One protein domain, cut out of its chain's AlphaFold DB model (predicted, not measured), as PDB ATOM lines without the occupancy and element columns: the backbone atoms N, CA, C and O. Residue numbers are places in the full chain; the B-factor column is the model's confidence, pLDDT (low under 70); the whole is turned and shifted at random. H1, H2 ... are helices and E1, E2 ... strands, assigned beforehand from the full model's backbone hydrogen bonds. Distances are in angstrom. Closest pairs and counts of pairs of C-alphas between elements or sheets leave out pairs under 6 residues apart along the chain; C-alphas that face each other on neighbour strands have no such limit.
ATOM      1  N   LYS A 417     220.699 133.410 127.954       87.50
ATOM      2  CA  LYS A 417     220.472 132.486 126.841       87.50
ATOM      3  C   LYS A 417     218.978 132.275 126.628       87.50
ATOM      4  O   LYS A 417     218.303 131.752 127.522       87.50
ATOM      5  N   THR A 418     218.474 132.641 125.453       82.25
ATOM      6  CA  THR A 418     217.098 132.341 125.033       82.25
ATOM      7  C   THR A 418     217.052 131.055 124.199       82.25
ATOM      8  O   THR A 418     218.080 130.417 123.956       82.25
ATOM      9  N   ALA A 419     215.860 130.607 123.793       68.88
ATOM     10  CA  ALA A 419     215.705 129.361 123.036       68.88
ATOM     11  C   ALA A 419     216.294 129.427 121.611       68.88
ATOM     12  O   ALA A 419     216.546 128.380 121.015       68.88
ATOM     13  N   GLN A 420     216.506 130.633 121.072       62.12
ATOM     14  CA  GLN A 420     216.888 130.867 119.673       62.12
ATOM     15  C   GLN A 420     218.273 131.521 119.506       62.12
ATOM     16  O   GLN A 420     218.727 131.669 118.374       62.12
ATOM     17  N   THR A 421     218.961 131.885 120.596       62.53
ATOM     18  CA  THR A 421     220.236 132.621 120.542       62.53
ATOM     19  C   THR A 421     221.384 131.912 121.267       62.53
ATOM     20  O   THR A 421     221.199 131.030 122.115       62.53
ATOM     21  N   TYR A 422     222.610 132.298 120.904       70.00
ATOM     22  CA  TYR A 422     223.804 131.992 121.690       70.00
ATOM     23  C   TYR A 422     223.765 132.750 123.030       70.00
ATOM     24  O   TYR A 422     223.027 133.719 123.174       70.00
ATOM     25  N   GLU A 423     224.514 132.272 124.033       79.81
ATOM     26  CA  GLU A 423     224.588 132.925 125.350       79.81
ATOM     27  C   GLU A 423     225.210 134.322 125.190       79.81
ATOM     28  O   GLU A 423     226.401 134.448 124.916       79.81
ATOM     29  N   GLU A 424     224.386 135.354 125.329       80.75
ATOM     30  CA  GLU A 424     224.763 136.756 125.198       80.75
ATOM     31  C   GLU A 424     225.224 137.286 126.555       80.75
ATOM     32  O   GLU A 424     224.620 136.987 127.589       80.75
ATOM     33  N   LYS A 425     226.323 138.037 126.570       86.31
ATOM     34  CA  LYS A 425     226.944 138.549 127.791       86.31
ATOM     35  C   LYS A 425     226.827 140.063 127.838       86.31
ATOM     36  O   LYS A 425     227.296 140.747 126.939       86.31
ATOM     37  N   ILE A 426     226.252 140.572 128.920       84.94
ATOM     38  CA  ILE A 426     226.051 142.001 129.151       84.94
ATOM     39  C   ILE A 426     226.792 142.378 130.427       84.94
ATOM     40  O   ILE A 426     226.555 141.792 131.485       84.94
ATOM     41  N   VAL A 427     227.691 143.356 130.358       84.75
ATOM     42  CA  VAL A 427     228.336 143.908 131.556       84.75
ATOM     43  C   VAL A 427     227.300 144.737 132.311       84.75
ATOM     44  O   VAL A 427     226.901 145.803 131.854       84.75
ATOM     45  N   ILE A 428     226.850 144.253 133.469       86.19
ATOM     46  CA  ILE A 428     225.822 144.941 134.268       86.19
ATOM     47  C   ILE A 428     226.430 145.876 135.318       86.19
ATOM     48  O   ILE A 428     225.766 146.815 135.766       86.19
ATOM     49  N   LEU A 429     227.691 145.648 135.705       77.81
ATOM     50  CA  LEU A 429     228.440 146.506 136.622       77.81
ATOM     51  C   LEU A 429     229.943 146.443 136.318       77.81
ATOM     52  O   LEU A 429     230.536 145.370 136.400       77.81
ATOM     53  N   SER A 430     230.562 147.574 135.977       74.69
ATOM     54  CA  SER A 430     232.006 147.677 135.695       74.69
ATOM     55  C   SER A 430     232.781 148.197 136.919       74.69
ATOM     56  O   SER A 430     232.225 149.031 137.628       74.69
ATOM     57  N   PRO A 431     234.048 147.796 137.172       58.12
ATOM     58  CA  PRO A 431     234.891 148.348 138.249       58.12
ATOM     59  C   PRO A 431     235.044 149.878 138.222       58.12
ATOM     60  O   PRO A 431     235.219 150.519 139.267       58.12
ATOM     61  N   ASP A 432     234.958 150.454 137.023       48.19
ATOM     62  CA  ASP A 432     235.076 151.892 136.772       48.19
ATOM     63  C   ASP A 432     233.734 152.632 136.876       48.19
ATOM     64  O   ASP A 432     233.685 153.863 136.809       48.19
ATOM     65  N   ASP A 433     232.636 151.895 137.054       57.75
ATOM     66  CA  ASP A 433     231.300 152.455 137.167       57.75
ATOM     67  C   ASP A 433     231.142 153.199 138.503       57.75
ATOM     68  O   ASP A 433     231.294 152.587 139.563       57.75
ATOM     69  N   PRO A 434     230.795 154.502 138.505       47.19
ATOM     70  CA  PRO A 434     230.596 155.257 139.742       47.19
ATOM     71  C   PRO A 434     229.584 154.611 140.703       47.19
ATOM     72  O   PRO A 434     229.686 154.812 141.911       47.19
ATOM     73  N   PHE A 435     228.638 153.819 140.179       55.97
ATOM     74  CA  PHE A 435     227.630 153.090 140.950       55.97
ATOM     75  C   PHE A 435     228.220 152.002 141.868       55.97
ATOM     76  O   PHE A 435     227.613 151.660 142.884       55.97
ATOM     77  N   VAL A 436     229.424 151.493 141.563       51.44
ATOM     78  CA  VAL A 436     230.161 150.513 142.389       51.44
ATOM     79  C   VAL A 436     230.507 151.062 143.770       51.44
ATOM     80  O   VAL A 436     230.541 150.315 144.745       51.44
ATOM     81  N   ASP A 437     230.746 152.365 143.874       45.22
ATOM     82  CA  ASP A 437     231.169 152.979 145.131       45.22
ATOM     83  C   ASP A 437     229.981 153.612 145.887       45.22
ATOM     84  O   ASP A 437     230.073 153.843 147.090       45.22
ATOM     85  N   THR A 438     228.853 153.882 145.210       44.88
ATOM     86  CA  THR A 438     227.646 154.468 145.828       44.88
ATOM     87  C   THR A 438     226.629 153.435 146.303       44.88
ATOM     88  O   THR A 438     225.874 153.717 147.230       44.88
ATOM     89  N   GLY A 439     226.569 152.259 145.668       60.59
ATOM     90  CA  GLY A 439     225.487 151.304 145.909       60.59
ATOM     91  C   GLY A 439     224.122 151.804 145.435       60.59
ATOM     92  O   GLY A 439     223.998 152.875 144.838       60.59
ATOM     93  N   GLY A 440     223.087 151.007 145.699       68.62
ATOM     94  CA  GLY A 440     221.694 151.333 145.384       68.62
ATOM     95  C   GLY A 440     221.088 150.406 144.335       68.62
ATOM     96  O   GLY A 440     221.566 149.291 144.143       68.62
ATOM     97  N   THR A 441     220.023 150.856 143.663       80.44
ATOM     98  CA  THR A 441     219.326 150.094 142.611       80.44
ATOM     99  C   THR A 441     219.257 150.896 141.314       80.44
ATOM    100  O   THR A 441     218.939 152.083 141.357       80.44
ATOM    101  N   ARG A 442     219.530 150.260 140.168       81.75
ATOM    102  CA  ARG A 442     219.406 150.866 138.830       81.75
ATOM    103  C   ARG A 442     218.879 149.882 137.785       81.75
ATOM    104  O   ARG A 442     219.040 148.675 137.947       81.75
ATOM    105  N   LEU A 443     218.326 150.405 136.692       84.62
ATOM    106  CA  LEU A 443     217.877 149.608 135.549       84.62
ATOM    107  C   LEU A 443     219.073 149.042 134.760       84.62
ATOM    108  O   LEU A 443     220.076 149.735 134.573       84.62
ATOM    109  N   ILE A 444     218.962 147.807 134.277       85.69
ATOM    110  CA  ILE A 444     219.941 147.184 133.378       85.69
ATOM    111  C   ILE A 444     219.618 147.589 131.936       85.69
ATOM    112  O   ILE A 444     218.520 147.332 131.443       85.69
ATOM    113  N   SER A 445     220.581 148.210 131.256       75.06
ATOM    114  CA  SER A 445     220.503 148.545 129.831       75.06
ATOM    115  C   SER A 445     221.045 147.410 128.954       75.06
ATOM    116  O   SER A 445     221.820 146.571 129.409       75.06
ATOM    117  N   GLY A 446     220.636 147.380 127.681       76.69
ATOM    118  CA  GLY A 446     221.163 146.421 126.700       76.69
ATOM    119  C   GLY A 446     220.616 144.997 126.825       76.69
ATOM    120  O   GLY A 446     221.272 144.060 126.392       76.69
ATOM    121  N   LEU A 447     219.434 144.815 127.424       82.62
ATOM    122  CA  LEU A 447     218.767 143.511 127.470       82.62
ATOM    123  C   LEU A 447     218.342 143.049 126.061       82.62
ATOM    124  O   LEU A 447     217.889 143.879 125.266       82.62
ATOM    125  N   PRO A 448     218.409 141.738 125.758       81.69
ATOM    126  CA  PRO A 448     217.913 141.208 124.494       81.69
ATOM    127  C   PRO A 448     216.393 141.371 124.372       81.69
ATOM    128  O   PRO A 448     215.667 141.468 125.363       81.69
ATOM    129  N   SER A 449     215.888 141.362 123.137       81.19
ATOM    130  CA  SER A 449     214.446 141.374 122.875       81.19
ATOM    131  C   SER A 449     213.794 140.068 123.333       81.19
ATOM    132  O   SER A 449     214.198 138.995 122.887       81.19
ATOM    133  N   PHE A 450     212.755 140.160 124.163       83.44
ATOM    134  CA  PHE A 450     212.021 139.004 124.685       83.44
ATOM    135  C   PHE A 450     210.621 138.879 124.073       83.44
ATOM    136  O   PHE A 450     209.973 139.888 123.791       83.44
ATOM    137  N   GLN A 451     210.112 137.650 123.942       83.81
ATOM    138  CA  GLN A 451     208.707 137.375 123.615       83.81
ATOM    139  C   GLN A 451     207.884 137.013 124.860       83.81
ATOM    140  O   GLN A 451     208.375 136.436 125.832       83.81
ATOM    141  N   LYS A 452     206.587 137.351 124.854       85.69
ATOM    142  CA  LYS A 452     205.710 137.117 126.008       85.69
ATOM    143  C   LYS A 452     205.522 135.609 126.186       85.69
ATOM    144  O   LYS A 452     205.066 134.940 125.265       85.69
ATOM    145  N   GLY A 453     205.835 135.088 127.372       81.06
ATOM    146  CA  GLY A 453     205.804 133.652 127.668       81.06
ATOM    147  C   GLY A 453     207.080 132.887 127.296       81.06
ATOM    148  O   GLY A 453     207.133 131.676 127.506       81.06
ATOM    149  N   GLU A 454     208.112 133.559 126.778       85.00
ATOM    150  CA  GLU A 454     209.397 132.937 126.455       85.00
ATOM    151  C   GLU A 454     210.131 132.461 127.721       85.00
ATOM    152  O   GLU A 454     210.104 133.126 128.762       85.00
ATOM    153  N   LYS A 455     210.787 131.296 127.631       87.25
ATOM    154  CA  LYS A 455     211.661 130.758 128.682       87.25
ATOM    155  C   LYS A 455     213.119 131.054 128.345       87.25
ATOM    156  O   LYS A 455     213.587 130.683 127.270       87.25
ATOM    157  N   ALA A 456     213.842 131.640 129.289       88.06
ATOM    158  CA  ALA A 456     215.254 131.973 129.147       88.06
ATOM    159  C   ALA A 456     216.057 131.531 130.379       88.06
ATOM    160  O   ALA A 456     215.508 131.251 131.447       88.06
ATOM    161  N   LYS A 457     217.377 131.439 130.216       89.50
ATOM    162  CA  LYS A 457     218.335 131.141 131.287       89.50
ATOM    163  C   LYS A 457     219.240 132.335 131.496       89.50
ATOM    164  O   LYS A 457     219.750 132.868 130.520       89.50
ATOM    165  N   ALA A 458     219.492 132.705 132.746       89.50
ATOM    166  CA  ALA A 458     220.469 133.739 133.059       89.50
ATOM    167  C   ALA A 458     221.370 133.363 134.239       89.50
ATOM    168  O   ALA A 458     220.980 132.600 135.128       89.50
ATOM    169  N   ARG A 459     222.595 133.895 134.244       87.88
ATOM    170  CA  ARG A 459     223.553 133.804 135.356       87.88
ATOM    171  C   ARG A 459     224.400 135.064 135.462       87.88
ATOM    172  O   ARG A 459     224.568 135.781 134.484       87.88
ATOM    173  N   LEU A 460     224.969 135.276 136.644       86.06
ATOM    174  CA  LEU A 460     225.975 136.305 136.894       86.06
ATOM    175  C   LEU A 460     227.373 135.677 136.932       86.06
ATOM    176  O   LEU A 460     227.548 134.576 137.469       86.06
ATOM    177  N   LEU A 461     228.344 136.380 136.360       82.94
ATOM    178  CA  LEU A 461     229.752 136.011 136.243       82.94
ATOM    179  C   LEU A 461     230.632 137.166 136.745       82.94
ATOM    180  O   LEU A 461     230.235 138.326 136.657       82.94
ATOM    181  N   LEU A 462     231.813 136.827 137.261       69.69
ATOM    182  CA  LEU A 462     232.897 137.759 137.573       69.69
ATOM    183  C   LEU A 462     233.919 137.608 136.436       69.69
ATOM    184  O   LEU A 462     234.493 136.529 136.324       69.69
ATOM    185  N   ASP A 463     234.099 138.640 135.606       67.69
ATOM    186  CA  ASP A 463     234.926 138.653 134.377       67.69
ATOM    187  C   ASP A 463     234.325 137.958 133.124       67.69
ATOM    188  O   ASP A 463     233.489 137.051 133.189       67.69
ATOM    189  N   ASP A 464     234.759 138.423 131.947       53.88
ATOM    190  CA  ASP A 464     234.391 137.930 130.615       53.88
ATOM    191  C   ASP A 464     235.360 136.839 130.101       53.88
ATOM    192  O   ASP A 464     234.964 135.972 129.314       53.88
ATOM    193  N   LYS A 465     236.616 136.827 130.585       47.91
ATOM    194  CA  LYS A 465     237.723 136.062 129.975       47.91
ATOM    195  C   LYS A 465     237.945 134.637 130.497       47.91
ATOM    196  O   LYS A 465     238.523 133.840 129.765       47.91
ATOM    197  N   ASN A 466     237.490 134.269 131.699       41.62
ATOM    198  CA  ASN A 466     237.677 132.918 132.259       41.62
ATOM    199  C   ASN A 466     236.494 132.493 133.154       41.62
ATOM    200  O   ASN A 466     236.069 133.283 133.991       41.62
ATOM    201  N   PRO A 467     235.987 131.242 133.084       47.25
ATOM    202  CA  PRO A 467     234.972 130.755 134.009       47.25
ATOM    203  C   PRO A 467     235.603 129.946 135.155       47.25
ATOM    204  O   PRO A 467     235.750 128.727 135.054       47.25
ATOM    205  N   PRO A 468     235.890 130.584 136.297       46.03
ATOM    206  CA  PRO A 468     235.799 129.878 137.566       46.03
ATOM    207  C   PRO A 468     235.021 130.725 138.585       46.03
ATOM    208  O   PRO A 468     235.420 131.834 138.907       46.03
ATOM    209  N   ARG A 469     233.933 130.160 139.140       44.19
ATOM    210  CA  ARG A 469     233.012 130.737 140.163       44.19
ATOM    211  C   ARG A 469     231.747 131.469 139.670       44.19
ATOM    212  O   ARG A 469     231.122 132.198 140.431       44.19
ATOM    213  N   GLY A 470     231.272 131.202 138.455       50.44
ATOM    214  CA  GLY A 470     229.898 131.554 138.058       50.44
ATOM    215  C   GLY A 470     228.857 130.572 138.615       50.44
ATOM    216  O   GLY A 470     229.046 129.357 138.531       50.44
ATOM    217  N   ARG A 471     227.737 131.062 139.162       57.97
ATOM    218  CA  ARG A 471     226.612 130.207 139.600       57.97
ATOM    219  C   ARG A 471     225.913 129.528 138.418       57.97
ATOM    220  O   ARG A 471     225.961 130.017 137.291       57.97
ATOM    221  N   ARG A 472     225.242 128.394 138.679       69.81
ATOM    222  CA  ARG A 472     224.462 127.668 137.658       69.81
ATOM    223  C   ARG A 472     223.393 128.594 137.043       69.81
ATOM    224  O   ARG A 472     222.745 129.310 137.807       69.81
ATOM    225  N   PRO A 473     223.187 128.567 135.710       78.94
ATOM    226  CA  PRO A 473     222.118 129.321 135.062       78.94
ATOM    227  C   PRO A 473     220.756 128.998 135.673       78.94
ATOM    228  O   PRO A 473     220.421 127.824 135.846       78.94
ATOM    229  N   LYS A 474     219.975 130.035 135.982       84.81
ATOM    230  CA  LYS A 474     218.612 129.920 136.508       84.81
ATOM    231  C   LYS A 474     217.616 130.182 135.384       84.81
ATOM    232  O   LYS A 474     217.797 131.116 134.606       84.81
ATOM    233  N   GLU A 475     216.597 129.333 135.281       88.56
ATOM    234  CA  GLU A 475     215.501 129.506 134.323       88.56
ATOM    235  C   GLU A 475     214.497 130.545 134.831       88.56
ATOM    236  O   GLU A 475     214.150 130.551 136.012       88.56
ATOM    237  N   PHE A 476     214.013 131.395 133.929       89.50
ATOM    238  CA  PHE A 476     212.928 132.340 134.174       89.50
ATOM    239  C   PHE A 476     212.003 132.421 132.954       89.50
ATOM    240  O   PHE A 476     212.395 132.077 131.835       89.50
ATOM    241  N   SER A 477     210.765 132.864 133.172       88.38
ATOM    242  CA  SER A 477     209.779 133.074 132.105       88.38
ATOM    243  C   SER A 477     209.309 134.522 132.046       88.38
ATOM    244  O   SER A 477     209.058 135.137 133.084       88.38
ATOM    245  N   VAL A 478     209.137 135.039 130.833       88.69
ATOM    246  CA  VAL A 478     208.701 136.417 130.569       88.69
ATOM    247  C   VAL A 478     207.192 136.547 130.781       88.69
ATOM    248  O   VAL A 478     206.405 135.918 130.073       88.69
ATOM    249  N   ALA A 479     206.770 137.370 131.742       84.88
ATOM    250  CA  ALA A 479     205.358 137.589 132.067       84.88
ATOM    251  C   ALA A 479     204.774 138.841 131.389       84.88
ATOM    252  O   ALA A 479     203.617 138.823 130.952       84.88
ATOM    253  N   ARG A 480     205.562 139.919 131.283       84.31
ATOM    254  CA  ARG A 480     205.174 141.207 130.679       84.31
ATOM    255  C   ARG A 480     206.278 141.739 129.758       84.31
ATOM    256  O   ARG A 480     207.428 141.343 129.888       84.31
ATOM    257  N   ILE A 481     205.895 142.573 128.791       80.75
ATOM    258  CA  ILE A 481     206.793 143.260 127.845       80.75
ATOM    259  C   ILE A 481     206.426 144.754 127.863       80.75
ATOM    260  O   ILE A 481     205.224 145.039 127.880       80.75
ATOM    261  N   PRO A 482     207.403 145.684 127.799       80.00
ATOM    262  CA  PRO A 482     208.857 145.451 127.786       80.00
ATOM    263  C   PRO A 482     209.362 144.852 129.109       80.00
ATOM    264  O   PRO A 482     208.736 145.045 130.143       80.00
ATOM    265  N   VAL A 483     210.434 144.051 129.055       83.38
ATOM    266  CA  VAL A 483     211.020 143.425 130.254       83.38
ATOM    267  C   VAL A 483     212.037 144.378 130.853       83.38
ATOM    268  O   VAL A 483     213.073 144.627 130.238       83.38
ATOM    269  N   GLU A 484     211.778 144.852 132.065       87.69
ATOM    270  CA  GLU A 484     212.729 145.655 132.822       87.69
ATOM    271  C   GLU A 484     213.397 144.812 133.915       87.69
ATOM    272  O   GLU A 484     212.741 144.069 134.651       87.69
ATOM    273  N   MET A 485     214.724 144.905 134.025       90.12
ATOM    274  CA  MET A 485     215.499 144.238 135.076       90.12
ATOM    275  C   MET A 485     216.284 145.270 135.878       90.12
ATOM    276  O   MET A 485     216.909 146.163 135.309       90.12
ATOM    277  N   ASN A 486     216.277 145.123 137.200       88.19
ATOM    278  CA  ASN A 486     216.964 146.000 138.135       88.19
ATOM    279  C   ASN A 486     218.195 145.308 138.717       88.19
ATOM    280  O   ASN A 486     218.108 144.174 139.182       88.19
ATOM    281  N   LEU A 487     219.322 146.017 138.737       91.06
ATOM    282  CA  LEU A 487     220.526 145.671 139.482       91.06
ATOM    283  C   LEU A 487     220.540 146.436 140.808       91.06
ATOM    284  O   LEU A 487     220.607 147.665 140.810       91.06
ATOM    285  N   THR A 488     220.569 145.711 141.921       86.12
ATOM    286  CA  THR A 488     220.840 146.245 143.260       86.12
ATOM    287  C   THR A 488     222.258 145.868 143.691       86.12
ATOM    288  O   THR A 488     222.585 144.679 143.736       86.12
ATOM    289  N   TRP A 489     223.089 146.862 144.014       84.94
ATOM    290  CA  TRP A 489     224.474 146.706 144.473       84.94
ATOM    291  C   TRP A 489     224.637 147.199 145.915       84.94
ATOM    292  O   TRP A 489     224.221 148.313 146.245       84.94
ATOM    293  N   VAL A 490     225.256 146.372 146.764       77.62
ATOM    294  CA  VAL A 490     225.565 146.693 148.165       77.62
ATOM    295  C   VAL A 490     227.091 146.690 148.360       77.62
ATOM    296  O   VAL A 490     227.656 145.606 148.546       77.62
ATOM    297  N   PRO A 491     227.742 147.874 148.339       62.28
ATOM    298  CA  PRO A 491     229.192 148.052 148.472       62.28
ATOM    299  C   PRO A 491     229.803 147.303 149.659       62.28
ATOM    300  O   PRO A 491     230.736 146.527 149.476       62.28
ATOM    301  N   ASP A 492     229.208 147.450 150.846       60.53
ATOM    302  CA  ASP A 492     229.733 146.905 152.110       60.53
ATOM    303  C   ASP A 492     229.832 145.375 152.127       60.53
ATOM    304  O   ASP A 492     230.632 144.799 152.859       60.53
ATOM    305  N   SER A 493     229.005 144.706 151.318       64.06
ATOM    306  CA  SER A 493     228.971 143.243 151.213       64.06
ATOM    307  C   SER A 493     229.469 142.724 149.865       64.06
ATOM    308  O   SER A 493     229.366 141.526 149.605       64.06
ATOM    309  N   SER A 494     229.952 143.619 148.992       72.50
ATOM    310  CA  SER A 494     230.329 143.339 147.602       72.50
ATOM    311  C   SER A 494     229.300 142.467 146.861       72.50
ATOM    312  O   SER A 494     229.652 141.583 146.074       72.50
ATOM    313  N   ARG A 495     228.005 142.685 147.132       80.88
ATOM    314  CA  ARG A 495     226.913 141.827 146.655       80.88
ATOM    315  C   ARG A 495     226.081 142.525 145.589       80.88
ATOM    316  O   ARG A 495     225.510 143.587 145.830       80.88
ATOM    317  N   ALA A 496     225.956 141.875 144.434       84.19
ATOM    318  CA  ALA A 496     225.041 142.260 143.364       84.19
ATOM    319  C   ALA A 496     223.830 141.325 143.327       84.19
ATOM    320  O   ALA A 496     223.966 140.105 143.444       84.19
ATOM    321  N   THR A 497     222.654 141.904 143.115       87.75
ATOM    322  CA  THR A 497     221.355 141.225 143.023       87.75
ATOM    323  C   THR A 497     220.611 141.726 141.791       87.75
ATOM    324  O   THR A 497     220.549 142.931 141.582       87.75
ATOM    325  N   VAL A 498     220.052 140.822 140.986       89.75
ATOM    326  CA  VAL A 498     219.227 141.153 139.817       89.75
ATOM    327  C   VAL A 498     217.821 140.603 140.011       89.75
ATOM    328  O   VAL A 498     217.646 139.402 140.232       89.75
ATOM    329  N   SER A 499     216.835 141.490 139.901       89.38
ATOM    330  CA  SER A 499     215.410 141.186 140.040       89.38
ATOM    331  C   SER A 499     214.589 141.886 138.954       89.38
ATOM    332  O   SER A 499     215.033 142.851 138.334       89.38
ATOM    333  N   SER A 500     213.388 141.380 138.682       88.31
ATOM    334  CA  SER A 500     212.466 141.963 137.703       88.31
ATOM    335  C   SER A 500     211.024 141.652 138.089       88.31
ATOM    336  O   SER A 500     210.722 140.530 138.494       88.31
ATOM    337  N   HIS A 501     210.132 142.633 137.943       86.38
ATOM    338  CA  HIS A 501     208.690 142.450 138.146       86.38
ATOM    339  C   HIS A 501     207.977 141.901 136.899       86.38
ATOM    340  O   HIS A 501     206.848 141.418 136.996       86.38
ATOM    341  N   ASP A 502     208.644 141.928 135.744       87.00
ATOM    342  CA  ASP A 502     208.098 141.503 134.450       87.00
ATOM    343  C   ASP A 502     208.412 140.042 134.118       87.00
ATOM    344  O   ASP A 502     207.987 139.518 133.084       87.00
ATOM    345  N   THR A 503     209.134 139.356 135.005       86.38
ATOM    346  CA  THR A 503     209.517 137.951 134.860       86.38
ATOM    347  C   THR A 503     209.103 137.140 136.083       86.38
ATOM    348  O   THR A 503     208.978 137.650 137.193       86.38
ATOM    349  N   VAL A 504     208.889 135.842 135.880       84.12
ATOM    350  CA  VAL A 504     208.614 134.886 136.959       84.12
ATOM    351  C   VAL A 504     209.818 133.961 137.096       84.12
ATOM    352  O   VAL A 504     210.232 133.324 136.126       84.12
ATOM    353  N   GLY A 505     210.384 133.898 138.306       78.62
ATOM    354  CA  GLY A 505     211.515 133.025 138.649       78.62
ATOM    355  C   GLY A 505     212.906 133.669 138.564       78.62
ATOM    356  O   GLY A 505     213.883 133.020 138.949       78.62
ATOM    357  N   LEU A 506     213.019 134.931 138.126       82.00
ATOM    358  CA  LEU A 506     214.295 135.649 138.056       82.00
ATOM    359  C   LEU A 506     214.662 136.270 139.414       82.00
ATOM    360  O   LEU A 506     214.137 137.303 139.814       82.00
ATOM    361  N   ASP A 507     215.595 135.624 140.102       80.19
ATOM    362  CA  ASP A 507     216.287 136.165 141.276       80.19
ATOM    363  C   ASP A 507     217.717 135.631 141.237       80.19
ATOM    364  O   ASP A 507     217.945 134.427 141.436       80.19
ATOM    365  N   LEU A 508     218.647 136.505 140.857       87.25
ATOM    366  CA  LEU A 508     220.061 136.198 140.687       87.25
ATOM    367  C   LEU A 508     220.875 137.039 141.657       87.25
ATOM    368  O   LEU A 508     220.627 138.228 141.817       87.25
ATOM    369  N   TRP A 509     221.903 136.443 142.250       85.94
ATOM    370  CA  TRP A 509     222.857 137.200 143.047       85.94
ATOM    371  C   TRP A 509     224.250 136.598 143.002       85.94
ATOM    372  O   TRP A 509     224.400 135.376 142.879       85.94
ATOM    373  N   ILE A 510     225.255 137.462 143.131       81.38
ATOM    374  CA  ILE A 510     226.671 137.104 143.213       81.38
ATOM    375  C   ILE A 510     227.366 137.972 144.264       81.38
ATOM    376  O   ILE A 510     226.999 139.130 144.459       81.38
ATOM    377  N   SER A 511     228.333 137.382 144.965       72.81
ATOM    378  CA  SER A 511     229.240 138.090 145.866       72.81
ATOM    379  C   SER A 511     230.597 138.175 145.179       72.81
ATOM    380  O   SER A 511     231.151 137.138 144.805       72.81
ATOM    381  N   ALA A 512     231.102 139.384 144.970       63.34
ATOM    382  CA  ALA A 512     232.462 139.614 144.508       63.34
ATOM    383  C   ALA A 512     233.401 139.547 145.725       63.34
ATOM    384  O   ALA A 512     233.848 140.569 146.234       63.34
TER     385      ALA A 512
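AT A GLANCE: This is residues 417 to 512 of the 966 residues of the protein "AAA domain-containing protein" of Komagataeibacter swingsii (UniProt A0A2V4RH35). The domain is a small, partly face-to-face sandwich: a sheet of four strands, E2, E5, E6 and E7, with the hairpin E3 and E4 as a smaller second layer, E3 lying over E7. E1 is in the smaller layer with E3, near it but pairing with no named strand, and short H1 is at one end of the four-stranded sheet. The printed part has 96 residues with one named helix and seven named strands, along the chain E1 H1 E2 E3 E4 E5 E6 E7; the class is mostly strand, though under half of the residues are in named elements. Both sheets are antiparallel, the larger in the order E2, E5, E6, E7. The whole is compact, with a radius of gyration of the C-alphas of 13.3 A and spans of 36 by 27 by 20 A.

HOW THE PARTS SIT: E1, residues 424 to 429, and E3, residues 455 to 462, are near each other, with 13 pairs of C-alphas within 10 A. H1, residues 435 to 438, is on the larger sheet at a height of 7.6 A over the sheet; it is too short for an O i to N i+4 pair, and its one O i to N i+3 pair is within hydrogen-bond range. The edge strand E2, residues 440 to 443, is antiparallel to E5, residues 486 to 490, with N 442 and O 487 2.9 A apart. E3 and E4, residues 474 to 478, form a hairpin, with N 456 and O 476 3.0 A apart. E5, E6, residues 495 to 499, and E7, residues 507 to 511, make a meander, each strand the antiparallel neighbour of the one before; N 488 and O 497 are 2.8 A apart, N 498 and O 508 2.8 A. Between the two sheets of the sandwich, the closest C-alphas of E3 and E7 are Leu 460 and Ile 510, 6.4 A apart. E1 and E6 are apart.

IN THESE COORDINATES: E1 begins at C-alpha 424, (224.763, 136.756, 125.198), and is 15.5 A long; H1 is 5.1 A and E2 10.7 A. E3, the longest strand, measures 24.1 A, E4 13.3 A, E5 13.2 A, E6 13.3 A and E7 13.9 A. E7 ends at C-alpha 511, (229.240, 138.090, 145.866).

THE WHOLE: The C-alphas of Gln 420 and Asp 492, the two farthest apart, are 38.4 A apart. The printed part has no cut. The links E2 to E3 and E3 to E4 are long. The mean pLDDT of the printed part is 75.8; 28 residues are under 70, among them 431 to 440 and 462 to 472.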